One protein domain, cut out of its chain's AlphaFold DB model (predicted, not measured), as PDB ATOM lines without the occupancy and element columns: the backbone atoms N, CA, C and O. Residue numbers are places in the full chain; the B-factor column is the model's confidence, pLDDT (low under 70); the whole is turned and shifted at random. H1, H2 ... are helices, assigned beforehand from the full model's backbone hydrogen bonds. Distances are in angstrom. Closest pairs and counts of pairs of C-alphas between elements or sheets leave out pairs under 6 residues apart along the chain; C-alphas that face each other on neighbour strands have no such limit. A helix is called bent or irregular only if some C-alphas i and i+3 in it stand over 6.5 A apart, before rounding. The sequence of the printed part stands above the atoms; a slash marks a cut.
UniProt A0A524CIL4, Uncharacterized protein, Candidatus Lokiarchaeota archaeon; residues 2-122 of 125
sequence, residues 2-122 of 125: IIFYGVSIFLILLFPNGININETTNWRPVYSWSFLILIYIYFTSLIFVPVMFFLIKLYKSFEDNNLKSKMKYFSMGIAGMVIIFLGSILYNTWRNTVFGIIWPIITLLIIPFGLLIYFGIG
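This is residues 2 to 122 of the 125 residues of an uncharacterized protein of Candidatus Lokiarchaeota archaeon (UniProt A0A524CIL4). A long helical hairpin, bent H2 and H3, is the core of a flat, loose layer of helices; H4 and then H5 fold back along the side of H3 away from H2, and H1 runs beside H2a. The long link before H2, residues 14 to 32, loops out at one end. The printed part has 121 residues with five named helices, H1 to H5 in chain order, and no named strand: all helix. It is loose, radius of gyration of the C-alphas 17.4 A, spanning 57 by 35 by 18 A.

Begin at the hub, H3, residues 65 to 93. H2, residues 33 to 61, was assigned as one helix by its hydrogen bonds but is bent, C-alphas 46 and 49 being 6.6 A apart; its arms H2a, 33 to 46, and H2b, 49 to 61, stand at a shallow tilt of 27 degrees. With residues 68 to 75 alone H3 touches H2b, a hairpin, closest C-alphas Lys 68 and Tyr 59, 5.8 A; with 86 to 93 alone it touches H2a, Thr 93 and Trp 33, 6.5 A. H5, residues 110 to 122, touches H3 at a shallow tilt of 31 degrees, opposite ways, closest C-alphas Gly 120 and Lys 70, 4.3 A. Every O i to N i+4 pair is within hydrogen-bond range in H2a, H2b, H5 and H1, residues 2 to 13, but 24 of 25 in H3 and 5 of 7 in H4, residues 97 to 107. H3 and H4 form a hairpin, closest C-alphas Ile 84 and Thr 107, 6.2 A. H1 is close to but not clearly touching H2a, C-alphas of Ile 12 and Ile 39 7.7 A apart.

Find C-alpha 65 at (21.566, -11.519, 8.141); H3 runs 42.5 A to C-alpha 93. H2a spans 19.8 A, H2b 18.4 A, H1 16.6 A, H4 16.1 A and H5 15.6 A, ending at C-alpha 122 (4.825, -7.577, 4.669).

The C-alphas of Glu 23 and Glu 63 are farthest apart, 57.8 A. The printed part has no cut; H1 to H2 is the long link. No printed residue is under 70 in pLDDT.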
ATOM      1  N   ILE A   2       1.929  -4.554 -18.340       84.81
ATOM      2  CA  ILE A   2       0.542  -4.965 -18.018       84.81
ATOM      3  C   ILE A   2      -0.296  -5.277 -19.271       84.81
ATOM      4  O   ILE A   2      -0.941  -6.316 -19.323       84.81
ATOM      5  N   ILE A   3      -0.225  -4.433 -20.309       89.62
ATOM      6  CA  ILE A   3      -0.959  -4.656 -21.570       89.62
ATOM      7  C   ILE A   3      -0.502  -5.951 -22.252       89.62
ATOM      8  O   ILE A   3      -1.329  -6.772 -22.629       89.62
ATOM      9  N   PHE A   4       0.813  -6.171 -22.353       88.88
ATOM     10  CA  PHE A   4       1.374  -7.397 -22.929       88.88
ATOM     11  C   PHE A   4       0.916  -8.647 -22.165       88.88
ATOM     12  O   PHE A   4       0.504  -9.631 -22.775       88.88
ATOM     13  N   TYR A   5       0.930  -8.586 -20.833       86.50
ATOM     14  CA  TYR A   5       0.460  -9.670 -19.975       86.50
ATOM     15  C   TYR A   5      -1.036  -9.957 -20.172       86.50
ATOM     16  O   TYR A   5      -1.421 -11.108 -20.360       86.50
ATOM     17  N   GLY A   6      -1.871  -8.912 -20.203       89.06
ATOM     18  CA  GLY A   6      -3.308  -9.036 -20.448       89.06
ATOM     19  C   GLY A   6      -3.624  -9.641 -21.817       89.06
ATOM     20  O   GLY A   6      -4.406 -10.585 -21.900       89.06
ATOM     21  N   VAL A   7      -2.967  -9.160 -22.877       93.69
ATOM     22  CA  VAL A   7      -3.123  -9.703 -24.237       93.69
ATOM     23  C   VAL A   7      -2.699 -11.169 -24.290       93.69
ATOM     24  O   VAL A   7      -3.400 -11.989 -24.872       93.69
ATOM     25  N   SER A   8      -1.592 -11.523 -23.640       91.00
ATOM     26  CA  SER A   8      -1.091 -12.900 -23.631       91.00
ATOM     27  C   SER A   8      -2.051 -13.863 -22.929       91.00
ATOM     28  O   SER A   8      -2.336 -14.933 -23.458       91.00
ATOM     29  N   ILE A   9      -2.612 -13.470 -21.778       90.50
ATOM     30  CA  ILE A   9      -3.658 -14.256 -21.105       90.50
ATOM     31  C   ILE A   9      -4.887 -14.392 -21.996       90.50
ATOM     32  O   ILE A   9      -5.427 -15.488 -22.123       90.50
ATOM     33  N   PHE A  10      -5.328 -13.296 -22.615       92.50
ATOM     34  CA  PHE A  10      -6.490 -13.319 -23.495       92.50
ATOM     35  C   PHE A  10      -6.298 -14.312 -24.649       92.50
ATOM     36  O   PHE A  10      -7.177 -15.128 -24.905       92.50
ATOM     37  N   LEU A  11      -5.120 -14.320 -25.279       92.12
ATOM     38  CA  LEU A  11      -4.784 -15.286 -26.328       92.12
ATOM     39  C   LEU A  11      -4.772 -16.732 -25.820       92.12
ATOM     40  O   LEU A  11      -5.244 -17.623 -26.521       92.12
ATOM     41  N   ILE A  12      -4.281 -16.975 -24.601       91.69
ATOM     42  CA  ILE A  12      -4.322 -18.307 -23.984       91.69
ATOM     43  C   ILE A  12      -5.767 -18.760 -23.781       91.69
ATOM     44  O   ILE A  12      -6.090 -19.897 -24.104       91.69
ATOM     45  N   LEU A  13      -6.657 -17.886 -23.306       90.12
ATOM     46  CA  LEU A  13      -8.070 -18.228 -23.098       90.12
ATOM     47  C   LEU A  13      -8.800 -18.610 -24.395       90.12
ATOM     48  O   LEU A  13      -9.769 -19.362 -24.339       90.12
ATOM     49  N   LEU A  14      -8.323 -18.143 -25.552       91.81
ATOM     50  CA  LEU A  14      -8.853 -18.508 -26.869       91.81
ATOM     51  C   LEU A  14      -8.333 -19.861 -27.390       91.81
ATOM     52  O   LEU A  14      -8.641 -20.236 -28.523       91.81
ATOM     53  N   PHE A  15      -7.548 -20.604 -26.602       91.94
ATOM     54  CA  PHE A  15      -7.024 -21.902 -27.015       91.94
ATOM     55  C   PHE A  15      -8.172 -22.888 -27.320       91.94
ATOM     56  O   PHE A  15      -9.017 -23.145 -26.452       91.94
ATOM     57  N   PRO A  16      -8.222 -23.463 -28.536       90.19
ATOM     58  CA  PRO A  16      -9.354 -24.267 -28.978       90.19
ATOM     59  C   PRO A  16      -9.477 -25.538 -28.138       90.19
ATOM     60  O   PRO A  16      -8.486 -26.222 -27.881       90.19
ATOM     61  N   ASN A  17     -10.701 -25.859 -27.704       89.31
ATOM     62  CA  ASN A  17     -10.976 -26.966 -26.776       89.31
ATOM     63  C   ASN A  17     -10.119 -26.906 -25.491       89.31
ATOM     64  O   ASN A  17      -9.818 -27.933 -24.875       89.31
ATOM     65  N   GLY A  18      -9.674 -25.705 -25.100       91.25
ATOM     66  CA  GLY A  18      -8.868 -25.498 -23.906       91.25
ATOM     67  C   GLY A  18      -9.691 -25.635 -22.635       91.25
ATOM     68  O   GLY A  18      -9.338 -26.413 -21.752       91.25
ATOM     69  N   ILE A  19     -10.817 -24.921 -22.585       93.06
ATOM     70  CA  ILE A  19     -11.746 -24.896 -21.458       93.06
ATOM     71  C   ILE A  19     -13.124 -25.347 -21.940       93.06
ATOM     72  O   ILE A  19     -13.712 -24.722 -22.818       93.06
ATOM     73  N   ASN A  20     -13.659 -26.394 -21.318       92.31
ATOM     74  CA  ASN A  20     -15.024 -26.862 -21.528       92.31
ATOM     75  C   ASN A  20     -15.879 -26.524 -20.302       92.31
ATOM     76  O   ASN A  20     -15.586 -26.979 -19.194       92.31
ATOM     77  N   ILE A  21     -16.939 -25.743 -20.513       91.12
ATOM     78  CA  ILE A  21     -17.955 -25.404 -19.509       91.12
ATOM     79  C   ILE A  21     -19.315 -25.685 -20.145       91.12
ATOM     80  O   ILE A  21     -19.705 -25.000 -21.088       91.12
ATOM     81  N   ASN A  22     -20.014 -26.713 -19.674       91.56
ATOM     82  CA  ASN A  22     -21.337 -27.079 -20.175       91.56
ATOM     83  C   ASN A  22     -22.120 -27.883 -19.121       91.56
ATOM     84  O   ASN A  22     -21.632 -28.156 -18.022       91.56
ATOM     85  N   GLU A  23     -23.336 -28.294 -19.473       89.62
ATOM     86  CA  GLU A  23     -24.183 -29.121 -18.608       89.62
ATOM     87  C   GLU A  23     -23.522 -30.459 -18.249       89.62
ATOM     88  O   GLU A  23     -23.623 -30.909 -17.110       89.62
ATOM     89  N   THR A  24     -22.759 -31.064 -19.167       88.19
ATOM     90  CA  THR A  24     -22.087 -32.351 -18.912       88.19
ATOM     91  C   THR A  24     -20.915 -32.238 -17.931       88.19
ATOM     92  O   THR A  24     -20.493 -33.244 -17.359       88.19
ATOM     93  N   THR A  25     -20.403 -31.027 -17.674       86.19
ATOM     94  CA  THR A  25     -19.428 -30.745 -16.608       86.19
ATOM     95  C   THR A  25     -20.055 -30.172 -15.337       86.19
ATOM     96  O   THR A  25     -19.320 -29.747 -14.443       86.19
ATOM     97  N   ASN A  26     -21.390 -30.166 -15.216       88.31
ATOM     98  CA  ASN A  26     -22.121 -29.466 -14.154       88.31
ATOM     99  C   ASN A  26     -21.702 -27.991 -14.044       88.31
ATOM    100  O   ASN A  26     -21.511 -27.478 -12.940       88.31
ATOM    101  N   TRP A  27     -21.481 -27.334 -15.187       88.62
ATOM    102  CA  TRP A  27     -21.020 -25.944 -15.275       88.62
ATOM    103  C   TRP A  27     -19.665 -25.668 -14.605       88.62
ATOM    104  O   TRP A  27     -19.275 -24.513 -14.440       88.62
ATOM    105  N   ARG A  28     -18.907 -26.712 -14.249       87.94
ATOM    106  CA  ARG A  28     -17.541 -26.562 -13.741       87.94
ATOM    107  C   ARG A  28     -16.563 -26.448 -14.910       87.94
ATOM    108  O   ARG A  28     -16.705 -27.202 -15.880       87.94
ATOM    109  N   PRO A  29     -15.570 -25.547 -14.832       91.06
ATOM    110  CA  PRO A  29     -14.546 -25.440 -15.855       91.06
ATOM    111  C   PRO A  29     -13.713 -26.709 -15.885       91.06
ATOM    112  O   PRO A  29     -13.223 -27.169 -14.854       91.06
ATOM    113  N   VAL A  30     -13.566 -27.283 -17.077       93.62
ATOM    114  CA  VAL A  30     -12.702 -28.439 -17.268       93.62
ATOM    115  C   VAL A  30     -11.701 -28.151 -18.351       93.62
ATOM    116  O   VAL A  30     -12.053 -27.836 -19.485       93.62
ATOM    117  N   TYR A  31     -10.443 -28.290 -17.972       94.50
ATOM    118  CA  TYR A  31      -9.314 -27.978 -18.820       94.50
ATOM    119  C   TYR A  31      -8.852 -29.226 -19.560       94.50
ATOM    120  O   TYR A  31      -8.858 -30.330 -19.011       94.50
ATOM    121  N   SER A  32      -8.453 -29.060 -20.818       95.38
ATOM    122  CA  SER A  32      -7.743 -30.112 -21.539       95.38
ATOM    123  C   SER A  32      -6.296 -30.214 -21.052       95.38
ATOM    124  O   SER A  32      -5.696 -29.237 -20.602       95.38
ATOM    125  N   TRP A  33      -5.694 -31.400 -21.169       95.12
ATOM    126  CA  TRP A  33      -4.288 -31.606 -20.802       95.12
ATOM    127  C   TRP A  33      -3.335 -30.706 -21.595       95.12
ATOM    128  O   TRP A  33      -2.384 -30.168 -21.034       95.12
ATOM    129  N   SER A  34      -3.610 -30.486 -22.883       95.88
ATOM    130  CA  SER A  34      -2.835 -29.568 -23.724       95.88
ATOM    131  C   SER A  34      -2.894 -28.132 -23.198       95.88
ATOM    132  O   SER A  34      -1.868 -27.457 -23.130       95.88
ATOM    133  N   PHE A  35      -4.075 -27.685 -22.765       95.75
ATOM    134  CA  PHE A  35      -4.262 -26.367 -22.171       95.75
ATOM    135  C   PHE A  35      -3.565 -26.231 -20.811       95.75
ATOM    136  O   PHE A  35      -2.908 -25.223 -20.562       95.75
ATOM    137  N   LEU A  36      -3.617 -27.268 -19.968       95.88
ATOM    138  CA  LEU A  36      -2.869 -27.321 -18.708       95.88
ATOM    139  C   LEU A  36      -1.363 -27.132 -18.938       95.88
ATOM    140  O   LEU A  36      -0.743 -26.299 -18.280       95.88
ATOM    141  N   ILE A  37      -0.781 -27.884 -19.878       95.88
ATOM    142  CA  ILE A  37       0.651 -27.806 -20.203       95.88
ATOM    143  C   ILE A  37       1.012 -26.398 -20.687       95.88
ATOM    144  O   ILE A  37       2.006 -25.830 -20.235       95.88
ATOM    145  N   LEU A  38       0.187 -25.808 -21.557       95.75
ATOM    146  CA  LEU A  38       0.382 -24.443 -22.042       95.75
ATOM    147  C   LEU A  38       0.383 -23.426 -20.892       95.75
ATOM    148  O   LEU A  38       1.302 -22.612 -20.792       95.75
ATOM    149  N   ILE A  39      -0.609 -23.497 -19.998       95.31
ATOM    150  CA  ILE A  39      -0.692 -22.644 -18.807       95.31
ATOM    151  C   ILE A  39       0.549 -22.831 -17.932       95.31
ATOM    152  O   ILE A  39       1.147 -21.850 -17.495       95.31
ATOM    153  N   TYR A  40       0.973 -24.070 -17.689       96.19
ATOM    154  CA  TYR A  40       2.148 -24.350 -16.867       96.19
ATOM    155  C   TYR A  40       3.411 -23.739 -17.454       96.19
ATOM    156  O   TYR A  40       4.161 -23.093 -16.722       96.19
ATOM    157  N   ILE A  41       3.628 -23.883 -18.763       95.62
ATOM    158  CA  ILE A  41       4.769 -23.270 -19.446       95.62
ATOM    159  C   ILE A  41       4.689 -21.749 -19.314       95.62
ATOM    160  O   ILE A  41       5.672 -21.123 -18.918       95.62
ATOM    161  N   TYR A  42       3.526 -21.155 -19.580       94.75
ATOM    162  CA  TYR A  42       3.329 -19.708 -19.528       94.75
ATOM    163  C   TYR A  42       3.594 -19.130 -18.132       94.75
ATOM    164  O   TYR A  42       4.467 -18.277 -17.967       94.75
ATOM    165  N   PHE A  43       2.893 -19.619 -17.105       94.12
ATOM    166  CA  PHE A  43       3.027 -19.104 -15.741       94.12
ATOM    167  C   PHE A  43       4.408 -19.396 -15.150       94.12
ATOM    168  O   PHE A  43       4.974 -18.547 -14.459       94.12
ATOM    169  N   THR A  44       4.992 -20.559 -15.450       94.62
ATOM    170  CA  THR A  44       6.331 -20.891 -14.952       94.62
ATOM    171  C   THR A  44       7.392 -20.002 -15.598       94.62
ATOM    172  O   THR A  44       8.200 -19.409 -14.888       94.62
ATOM    173  N   SER A  45       7.382 -19.861 -16.927       93.88
ATOM    174  CA  SER A  45       8.421 -19.118 -17.654       93.88
ATOM    175  C   SER A  45       8.319 -17.602 -17.498       93.88
ATOM    176  O   SER A  45       9.350 -16.943 -17.387       93.88
ATOM    177  N   LEU A  46       7.108 -17.037 -17.472       91.62
ATOM    178  CA  LEU A  46       6.917 -15.582 -17.475       91.62
ATOM    179  C   LEU A  46       6.656 -14.982 -16.099       91.62
ATOM    180  O   LEU A  46       6.840 -13.778 -15.930       91.62
ATOM    181  N   ILE A  47       6.232 -15.785 -15.119       90.69
ATOM    182  CA  ILE A  47       5.950 -15.289 -13.768       90.69
ATOM    183  C   ILE A  47       6.898 -15.923 -12.765       90.69
ATOM    184  O   ILE A  47       7.697 -15.219 -12.153       90.69
ATOM    185  N   PHE A  48       6.851 -17.244 -12.606       93.69
ATOM    186  CA  PHE A  48       7.563 -17.893 -11.509       93.69
ATOM    187  C   PHE A  48       9.084 -17.766 -11.627       93.69
ATOM    188  O   PHE A  48       9.733 -17.323 -10.682       93.69
ATOM    189  N   VAL A  49       9.656 -18.107 -12.786       94.75
ATOM    190  CA  VAL A  49      11.105 -18.037 -13.012       94.75
ATOM    191  C   VAL A  49      11.632 -16.604 -12.837       94.75
ATOM    192  O   VAL A  49      12.577 -16.436 -12.063       94.75
ATOM    193  N   PRO A  50      11.030 -15.558 -13.444       94.06
ATOM    194  CA  PRO A  50      11.458 -14.179 -13.215       94.06
ATOM    195  C   PRO A  50      11.347 -13.753 -11.752       94.06
ATOM    196  O   PRO A  50      12.298 -13.190 -11.214       94.06
ATOM    197  N   VAL A  51      10.227 -14.054 -11.083       94.56
ATOM    198  CA  VAL A  51      10.030 -13.710  -9.667       94.56
ATOM    199  C   VAL A  51      11.112 -14.360  -8.808       94.56
ATOM    200  O   VAL A  51      11.800 -13.662  -8.068       94.56
ATOM    201  N   MET A  52      11.343 -15.665  -8.956       94.38
ATOM    202  CA  MET A  52      12.377 -16.370  -8.194       94.38
ATOM    203  C   MET A  52      13.784 -15.855  -8.504       94.38
ATOM    204  O   MET A  52      14.589 -15.695  -7.588       94.38
ATOM    205  N   PHE A  53      14.082 -15.539  -9.766       95.88
ATOM    206  CA  PHE A  53      15.354 -14.931 -10.148       95.88
ATOM    207  C   PHE A  53      15.585 -13.601  -9.417       95.88
ATOM    208  O   PHE A  53      16.650 -13.401  -8.824       95.88
ATOM    209  N   PHE A  54      14.587 -12.713  -9.399       95.44
ATOM    210  CA  PHE A  54      14.686 -11.436  -8.693       95.44
ATOM    211  C   PHE A  54      14.783 -11.612  -7.178       95.44
ATOM    212  O   PHE A  54      15.607 -10.943  -6.556       95.44
ATOM    213  N   LEU A  55      14.027 -12.540  -6.587       94.62
ATOM    214  CA  LEU A  55      14.113 -12.851  -5.157       94.62
ATOM    215  C   LEU A  55      15.506 -13.341  -4.764       94.62
ATOM    216  O   LEU A  55      16.075 -12.868  -3.784       94.62
ATOM    217  N   ILE A  56      16.097 -14.241  -5.553       94.06
ATOM    218  CA  ILE A  56      17.454 -14.746  -5.312       94.06
ATOM    219  C   ILE A  56      18.482 -13.622  -5.469       94.06
ATOM    220  O   ILE A  56      19.409 -13.518  -4.661       94.06
ATOM    221  N   LYS A  57      18.335 -12.771  -6.491       95.81
ATOM    222  CA  LYS A  57      19.211 -11.608  -6.692       95.81
ATOM    223  C   LYS A  57      19.144 -10.653  -5.497       95.81
ATOM    224  O   LYS A  57      20.188 -10.247  -4.998       95.81
ATOM    225  N   LEU A  58      17.940 -10.356  -5.013       93.88
ATOM    226  CA  LEU A  58      17.700  -9.472  -3.873       93.88
ATOM    227  C   LEU A  58      18.222 -10.074  -2.559       93.88
ATOM    228  O   LEU A  58      18.885  -9.402  -1.776       93.88
ATOM    229  N   TYR A  59      18.014 -11.375  -2.348       93.75
ATOM    230  CA  TYR A  59      18.583 -12.101  -1.214       93.75
ATOM    231  C   TYR A  59      20.115 -11.982  -1.163       93.75
ATOM    232  O   TYR A  59      20.692 -11.784  -0.093       93.75
ATOM    233  N   LYS A  60      20.781 -12.085  -2.322       93.56
ATOM    234  CA  LYS A  60      22.242 -11.964  -2.428       93.56
ATOM    235  C   LYS A  60      22.752 -10.536  -2.227       93.56
ATOM    236  O   LYS A  60      23.903 -10.392  -1.838       93.56
ATOM    237  N   SER A  61      21.937  -9.509  -2.483       95.38
ATOM    238  CA  SER A  61      22.349  -8.111  -2.297       95.38
ATOM    239  C   SER A  61      22.302  -7.634  -0.849       95.38
ATOM    240  O   SER A  61      22.893  -6.605  -0.541       95.38
ATOM    241  N   PHE A  62      21.606  -8.337   0.045       93.19
ATOM    242  CA  PHE A  62      21.595  -7.953   1.453       93.19
ATOM    243  C   PHE A  62      22.912  -8.318   2.136       93.19
ATOM    244  O   PHE A  62      23.447  -9.412   1.954       93.19
ATOM    245  N   GLU A  63      23.414  -7.426   2.980       92.75
ATOM    246  CA  GLU A  63      24.525  -7.726   3.887       92.75
ATOM    247  C   GLU A  63      23.990  -8.229   5.231       92.75
ATOM    248  O   GLU A  63      24.455  -9.254   5.731       92.75
ATOM    249  N   ASP A  64      22.926  -7.594   5.733       93.44
ATOM    250  CA  ASP A  64      22.265  -7.931   6.994       93.44
ATOM    251  C   ASP A  64      21.642  -9.342   6.974       93.44
ATOM    252  O   ASP A  64      20.791  -9.693   6.144       93.44
ATOM    253  N   ASN A  65      22.052 -10.158   7.945       91.38
ATOM    254  CA  ASN A  65      21.566 -11.519   8.141       91.38
ATOM    255  C   ASN A  65      20.081 -11.581   8.535       91.38
ATOM    256  O   ASN A  65      19.399 -12.548   8.185       91.38
ATOM    257  N   ASN A  66      19.559 -10.562   9.219       90.94
ATOM    258  CA  ASN A  66      18.148 -10.467   9.573       90.94
ATOM    259  C   ASN A  66      17.285 -10.288   8.314       90.94
ATOM    260  O   ASN A  66      16.339 -11.048   8.095       90.94
ATOM    261  N   LEU A  67      17.679  -9.373   7.419       90.62
ATOM    262  CA  LEU A  67      17.013  -9.169   6.125       90.62
ATOM    263  C   LEU A  67      17.078 -10.418   5.238       90.62
ATOM    264  O   LEU A  67      16.088 -10.787   4.606       90.62
ATOM    265  N   LYS A  68      18.206 -11.137   5.242       93.00
ATOM    266  CA  LYS A  68      18.321 -12.437   4.559       93.00
ATOM    267  C   LYS A  68      17.338 -13.468   5.100       93.00
ATOM    268  O   LYS A  68      16.701 -14.168   4.316       93.00
ATOM    269  N   SER A  69      17.219 -13.584   6.422       92.38
ATOM    270  CA  SER A  69      16.294 -14.523   7.069       92.38
ATOM    271  C   SER A  69      14.842 -14.221   6.688       92.38
ATOM    272  O   SER A  69      14.130 -15.086   6.182       92.38
ATOM    273  N   LYS A  70      14.450 -12.951   6.804       92.75
ATOM    274  CA  LYS A  70      13.161 -12.409   6.355       92.75
ATOM    275  C   LYS A  70      12.852 -12.729   4.888       92.75
ATOM    276  O   LYS A  70      11.795 -13.276   4.568       92.75
ATOM    277  N   MET A  71      13.820 -12.507   3.999       94.19
ATOM    278  CA  MET A  71      13.690 -12.810   2.572       94.19
ATOM    279  C   MET A  71      13.539 -14.313   2.281       94.19
ATOM    280  O   MET A  71      12.835 -14.684   1.339       94.19
ATOM    281  N   LYS A  72      14.144 -15.202   3.084       93.38
ATOM    282  CA  LYS A  72      13.934 -16.657   2.951       93.38
ATOM    283  C   LYS A  72      12.486 -17.040   3.241       93.38
ATOM    284  O   LYS A  72      11.906 -17.775   2.446       93.38
ATOM    285  N   TYR A  73      11.902 -16.529   4.327       94.50
ATOM    286  CA  TYR A  73      10.495 -16.785   4.655       94.50
ATOM    287  C   TYR A  73       9.567 -16.277   3.551       94.50
ATOM    288  O   TYR A  73       8.715 -17.024   3.076       94.50
ATOM    289  N   PHE A  74       9.807 -15.060   3.059       95.25
ATOM    290  CA  PHE A  74       9.047 -14.492   1.948       95.25
ATOM    291  C   PHE A  74       9.142 -15.348   0.675       95.25
ATOM    292  O   PHE A  74       8.124 -15.691   0.073       95.25
ATOM    293  N   SER A  75      10.356 -15.765   0.302       94.94
ATOM    294  CA  SER A  75      10.593 -16.605  -0.878       94.94
ATOM    295  C   SER A  75       9.938 -17.984  -0.750       94.94
ATOM    296  O   SER A  75       9.364 -18.486  -1.714       94.94
ATOM    297  N   MET A  76       9.980 -18.587   0.442       95.19
ATOM    298  CA  MET A  76       9.316 -19.862   0.728       95.19
ATOM    299  C   MET A  76       7.791 -19.736   0.645       95.19
ATOM    300  O   MET A  76       7.137 -20.602   0.067       95.19
ATOM    301  N   GLY A  77       7.232 -18.639   1.162       96.19
ATOM    302  CA  GLY A  77       5.812 -18.325   1.035       96.19
ATOM    303  C   GLY A  77       5.381 -18.179  -0.426       96.19
ATOM    304  O   GLY A  77       4.424 -18.825  -0.845       96.19
ATOM    305  N   ILE A  78       6.128 -17.418  -1.235       96.00
ATOM    306  CA  ILE A  78       5.859 -17.270  -2.677       96.00
ATOM    307  C   ILE A  78       5.918 -18.619  -3.400       96.00
ATOM    308  O   ILE A  78       5.006 -18.942  -4.160       96.00
ATOM    309  N   ALA A  79       6.952 -19.428  -3.153       95.31
ATOM    310  CA  ALA A  79       7.066 -20.753  -3.756       95.31
ATOM    311  C   ALA A  79       5.872 -21.658  -3.394       95.31
ATOM    312  O   ALA A  79       5.307 -22.312  -4.270       95.31
ATOM    313  N   GLY A  80       5.435 -21.647  -2.131       95.94
ATOM    314  CA  GLY A  80       4.249 -22.381  -1.690       95.94
ATOM    315  C   GLY A  80       2.956 -21.906  -2.358       95.94
ATOM    316  O   GLY A  80       2.174 -22.725  -2.842       95.94
ATOM    317  N   MET A  81       2.758 -20.590  -2.471       95.81
ATOM    318  CA  MET A  81       1.605 -20.005  -3.175       95.81
ATOM    319  C   MET A  81       1.562 -20.426  -4.646       95.81
ATOM    320  O   MET A  81       0.492 -20.735  -5.170       95.81
ATOM    321  N   VAL A  82       2.719 -20.498  -5.309       95.62
ATOM    322  CA  VAL A  82       2.820 -20.950  -6.705       95.62
ATOM    323  C   VAL A  82       2.437 -22.423  -6.838       95.62
ATOM    324  O   VAL A  82       1.706 -22.772  -7.761       95.62
ATOM    325  N   ILE A  83       2.864 -23.285  -5.912       95.31
ATOM    326  CA  ILE A  83       2.479 -24.706  -5.912       95.31
ATOM    327  C   ILE A  83       0.957 -24.855  -5.776       95.31
ATOM    328  O   ILE A  83       0.344 -25.612  -6.532       95.31
ATOM    329  N   ILE A  84       0.334 -24.105  -4.862       96.81
ATOM    330  CA  ILE A  84      -1.128 -24.105  -4.686       96.81
ATOM    331  C   ILE A  84      -1.833 -23.582  -5.939       96.81
ATOM    332  O   ILE A  84      -2.837 -24.148  -6.374       96.81
ATOM    333  N   PHE A  85      -1.307 -22.524  -6.553       95.62
ATOM    334  CA  PHE A  85      -1.850 -21.980  -7.792       95.62
ATOM    335  C   PHE A  85      -1.813 -23.014  -8.929       95.62
ATOM    336  O   PHE A  85      -2.849 -23.299  -9.533       95.62
ATOM    337  N   LEU A  86      -0.657 -23.640  -9.175       95.31
ATOM    338  CA  LEU A  86      -0.501 -24.654 -10.221       95.31
ATOM    339  C   LEU A  86      -1.403 -25.864  -9.972       95.31
ATOM    340  O   LEU A  86      -2.124 -26.291 -10.872       95.31
ATOM    341  N   GLY A  87      -1.446 -26.382  -8.746       94.88
ATOM    342  CA  GLY A  87      -2.314 -27.517  -8.453       94.88
ATOM    343  C   GLY A  87      -3.812 -27.180  -8.509       94.88
ATOM    344  O   GLY A  87      -4.619 -28.052  -8.816       94.88
ATOM    345  N   SER A  88      -4.207 -25.917  -8.328       94.06
ATOM    346  CA  SER A  88      -5.598 -25.486  -8.549       94.06
ATOM    347  C   SER A  88      -5.971 -25.498 -10.032       94.06
ATOM    348  O   SER A  88      -7.105 -25.810 -10.391       94.06
ATOM    349  N   ILE A  89      -5.018 -25.232 -10.926       94.44
ATOM    350  CA  ILE A  89      -5.212 -25.435 -12.369       94.44
ATOM    351  C   ILE A  89      -5.297 -26.941 -12.668       94.44
ATOM    352  O   ILE A  89      -6.182 -27.371 -13.414       94.44
ATOM    353  N   LEU A  90      -4.444 -27.757 -12.033       95.38
ATOM    354  CA  LEU A  90      -4.503 -29.218 -12.141       95.38
ATOM    355  C   LEU A  90      -5.854 -29.772 -11.692       95.38
ATOM    356  O   LEU A  90      -6.365 -30.670 -12.343       95.38
ATOM    357  N   TYR A  91      -6.465 -29.219 -10.646       94.19
ATOM    358  CA  TYR A  91      -7.790 -29.616 -10.153       94.19
ATOM    359  C   TYR A  91      -8.883 -29.519 -11.217       94.19
ATOM    360  O   TYR A  91      -9.743 -30.394 -11.305       94.19
ATOM    361  N   ASN A  92      -8.805 -28.516 -12.091       92.81
ATOM    362  CA  ASN A  92      -9.744 -28.361 -13.202       92.81
ATOM    363  C   ASN A  92      -9.462 -29.328 -14.370       92.81
ATOM    364  O   ASN A  92     -10.306 -29.498 -15.245       92.81
ATOM    365  N   THR A  93      -8.296 -29.977 -14.402       93.69
ATOM    366  CA  THR A  93      -7.905 -30.931 -15.460       93.69
ATOM    367  C   THR A  93      -8.064 -32.377 -14.989       93.69
ATOM    368  O   THR A  93      -8.686 -33.215 -15.644       93.69
ATOM    369  N   TRP A  94      -7.509 -32.683 -13.818       91.00
ATOM    370  CA  TRP A  94      -7.413 -34.018 -13.257       91.00
ATOM    371  C   TRP A  94      -8.653 -34.339 -12.420       91.00
ATOM    372  O   TRP A  94      -8.674 -34.195 -11.200       91.00
ATOM    373  N   ARG A  95      -9.701 -34.821 -13.097       83.31
ATOM    374  CA  ARG A  95     -10.994 -35.203 -12.496       83.31
ATOM    375  C   ARG A  95     -10.961 -36.530 -11.715       83.31
ATOM    376  O   ARG A  95     -11.893 -37.328 -11.793       83.31
ATOM    377  N   ASN A  96      -9.880 -36.815 -11.000       89.75
ATOM    378  CA  ASN A  96      -9.808 -37.994 -10.144       89.75
ATOM    379  C   ASN A  96     -10.559 -37.733  -8.825       89.75
ATOM    380  O   ASN A  96     -10.403 -36.675  -8.221       89.75
ATOM    381  N   THR A  97     -11.362 -38.695  -8.366       88.81
ATOM    382  CA  THR A  97     -12.186 -38.562  -7.149       88.81
ATOM    383  C   THR A  97     -11.350 -38.348  -5.887       88.81
ATOM    384  O   THR A  97     -11.699 -37.508  -5.063       88.81
ATOM    385  N   VAL A  98     -10.218 -39.044  -5.760       92.31
ATOM    386  CA  VAL A  98      -9.289 -38.903  -4.630       92.31
ATOM    387  C   VAL A  98      -8.664 -37.511  -4.637       92.31
ATOM    388  O   VAL A  98      -8.676 -36.821  -3.618       92.31
ATOM    389  N   PHE A  99      -8.191 -37.053  -5.800       90.56
ATOM    390  CA  PHE A  99      -7.647 -35.701  -5.939       90.56
ATOM    391  C   PHE A  99      -8.701 -34.629  -5.631       90.56
ATOM    392  O   PHE A  99      -8.417 -33.663  -4.928       90.56
ATOM    393  N   GLY A 100      -9.943 -34.853  -6.069       88.88
ATOM    394  CA  GLY A 100     -11.088 -33.981  -5.819       88.88
ATOM    395  C   GLY A 100     -11.396 -33.741  -4.338       88.88
ATOM    396  O   GLY A 100     -11.854 -32.655  -3.983       88.88
ATOM    397  N   ILE A 101     -11.130 -34.736  -3.486       93.56
ATOM    398  CA  ILE A 101     -11.367 -34.688  -2.034       93.56
ATOM    399  C   ILE A 101     -10.151 -34.121  -1.294       93.56
ATOM    400  O   ILE A 101     -10.302 -33.307  -0.385       93.56
ATOM    401  N   ILE A 102      -8.943 -34.539  -1.677       95.00
ATOM    402  CA  ILE A 102      -7.707 -34.156  -0.985       95.00
ATOM    403  C   ILE A 102      -7.311 -32.713  -1.307       95.00
ATOM    404  O   ILE A 102      -6.862 -31.983  -0.421       95.00
ATOM    405  N   TRP A 103      -7.469 -32.279  -2.560       95.00
ATOM    406  CA  TRP A 103      -6.968 -30.981  -3.004       95.00
ATOM    407  C   TRP A 103      -7.535 -29.792  -2.206       95.00
ATOM    408  O   TRP A 103      -6.732 -28.985  -1.741       95.00
ATOM    409  N   PRO A 104      -8.853 -29.689  -1.934       93.56
ATOM    410  CA  PRO A 104      -9.395 -28.623  -1.086       93.56
ATOM    411  C   PRO A 104      -8.744 -28.549   0.304       93.56
ATOM    412  O   PRO A 104      -8.496 -27.460   0.815       93.56
ATOM    413  N   ILE A 105      -8.391 -29.691   0.899       95.50
ATOM    414  CA  ILE A 105      -7.695 -29.729   2.192       95.50
ATOM    415  C   ILE A 105      -6.274 -29.174   2.042       95.50
ATOM    416  O   ILE A 105      -5.849 -28.341   2.838       95.50
ATOM    417  N   ILE A 106      -5.558 -29.567   0.984       95.00
ATOM    418  CA  ILE A 106      -4.221 -29.038   0.676       95.00
ATOM    419  C   ILE A 106      -4.270 -27.526   0.422       95.00
ATOM    420  O   ILE A 106      -3.364 -26.814   0.851       95.00
ATOM    421  N   THR A 107      -5.328 -27.001  -0.210       95.31
ATOM    422  CA  THR A 107      -5.441 -25.552  -0.456       95.31
ATOM    423  C   THR A 107      -5.485 -24.717   0.823       95.31
ATOM    424  O   THR A 107      -5.112 -23.548   0.781       95.31
ATOM    425  N   LEU A 108      -5.818 -25.298   1.984       96.19
ATOM    426  CA  LEU A 108      -5.737 -24.602   3.277       96.19
ATOM    427  C   LEU A 108      -4.303 -24.191   3.646       96.19
ATOM    428  O   LEU A 108      -4.118 -23.250   4.419       96.19
ATOM    429  N   LEU A 109      -3.284 -24.816   3.041       96.19
ATOM    430  CA  LEU A 109      -1.886 -24.394   3.169       96.19
ATOM    431  C   LEU A 109      -1.631 -22.980   2.619       96.19
ATOM    432  O   LEU A 109      -0.583 -22.398   2.894       96.19
ATOM    433  N   ILE A 110      -2.592 -22.379   1.909       96.19
ATOM    434  CA  ILE A 110      -2.514 -20.976   1.494       96.19
ATOM    435  C   ILE A 110      -2.369 -20.037   2.699       96.19
ATOM    436  O   ILE A 110      -1.689 -19.020   2.603       96.19
ATOM    437  N   ILE A 111      -2.939 -20.404   3.853       96.62
ATOM    438  CA  ILE A 111      -2.861 -19.627   5.096       96.62
ATOM    439  C   ILE A 111      -1.420 -19.580   5.627       96.62
ATOM    440  O   ILE A 111      -0.876 -18.478   5.727       96.62
ATOM    441  N   PRO A 112      -0.750 -20.709   5.944       96.94
ATOM    442  CA  PRO A 112       0.631 -20.667   6.416       96.94
ATOM    443  C   PRO A 112       1.592 -20.061   5.386       96.94
ATOM    444  O   PRO A 112       2.482 -19.309   5.778       96.94
ATOM    445  N   PHE A 113       1.409 -20.295   4.079       97.00
ATOM    446  CA  PHE A 113       2.242 -19.627   3.070       97.00
ATOM    447  C   PHE A 113       1.998 -18.115   3.008       97.00
ATOM    448  O   PHE A 113       2.958 -17.353   2.904       97.00
ATOM    449  N   GLY A 114       0.752 -17.662   3.157       95.75
ATOM    450  CA  GLY A 114       0.423 -16.245   3.293       95.75
ATOM    451  C   GLY A 114       1.060 -15.609   4.531       95.75
ATOM    452  O   GLY A 114       1.618 -14.516   4.445       95.75
ATOM    453  N   LEU A 115       1.072 -16.315   5.667       96.25
ATOM    454  CA  LEU A 115       1.751 -15.854   6.883       96.25
ATOM    455  C   LEU A 115       3.269 -15.742   6.694       96.25
ATOM    456  O   LEU A 115       3.864 -14.779   7.169       96.25
ATOM    457  N   LEU A 116       3.898 -16.672   5.970       95.88
ATOM    458  CA  LEU A 116       5.325 -16.588   5.636       95.88
ATOM    459  C   LEU A 116       5.654 -15.357   4.781       95.88
ATOM    460  O   LEU A 116       6.686 -14.722   4.992       95.88
ATOM    461  N   ILE A 117       4.766 -14.985   3.855       95.12
ATOM    462  CA  ILE A 117       4.892 -13.748   3.069       95.12
ATOM    463  C   ILE A 117       4.767 -12.522   3.989       95.12
ATOM    464  O   ILE A 117       5.615 -11.627   3.949       95.12
ATOM    465  N   TYR A 118       3.743 -12.500   4.848       93.88
ATOM    466  CA  TYR A 118       3.489 -11.392   5.770       93.88
ATOM    467  C   TYR A 118       4.641 -11.182   6.762       93.88
ATOM    468  O   TYR A 118       5.192 -10.091   6.842       93.88
ATOM    469  N   PHE A 119       5.071 -12.222   7.476       90.56
ATOM    470  CA  PHE A 119       6.173 -12.109   8.438       90.56
ATOM    471  C   PHE A 119       7.550 -11.995   7.786       90.56
ATOM    472  O   PHE A 119       8.484 -11.525   8.432       90.56
ATOM    473  N   GLY A 120       7.687 -12.420   6.528       88.12
ATOM    474  CA  GLY A 120       8.919 -12.259   5.773       88.12
ATOM    475  C   GLY A 120       9.215 -10.791   5.492       88.12
ATOM    476  O   GLY A 120      10.280 -10.310   5.847       88.12
ATOM    477  N   ILE A 121       8.292 -10.074   4.851       86.12
ATOM    478  CA  ILE A 121       8.512  -8.667   4.455       86.12
ATOM    479  C   ILE A 121       7.283  -7.797   4.738       86.12
ATOM    480  O   ILE A 121       7.432  -6.638   5.105       86.12
ATOM    481  N   GLY A 122       6.072  -8.347   4.602       74.19
ATOM    482  CA  GLY A 122       4.825  -7.577   4.669       74.19
ATOM    483  C   GLY A 122       4.542  -6.862   5.994       74.19
ATOM    484  O   GLY A 122       3.799  -5.893   5.994       74.19
TER     485      GLY A 122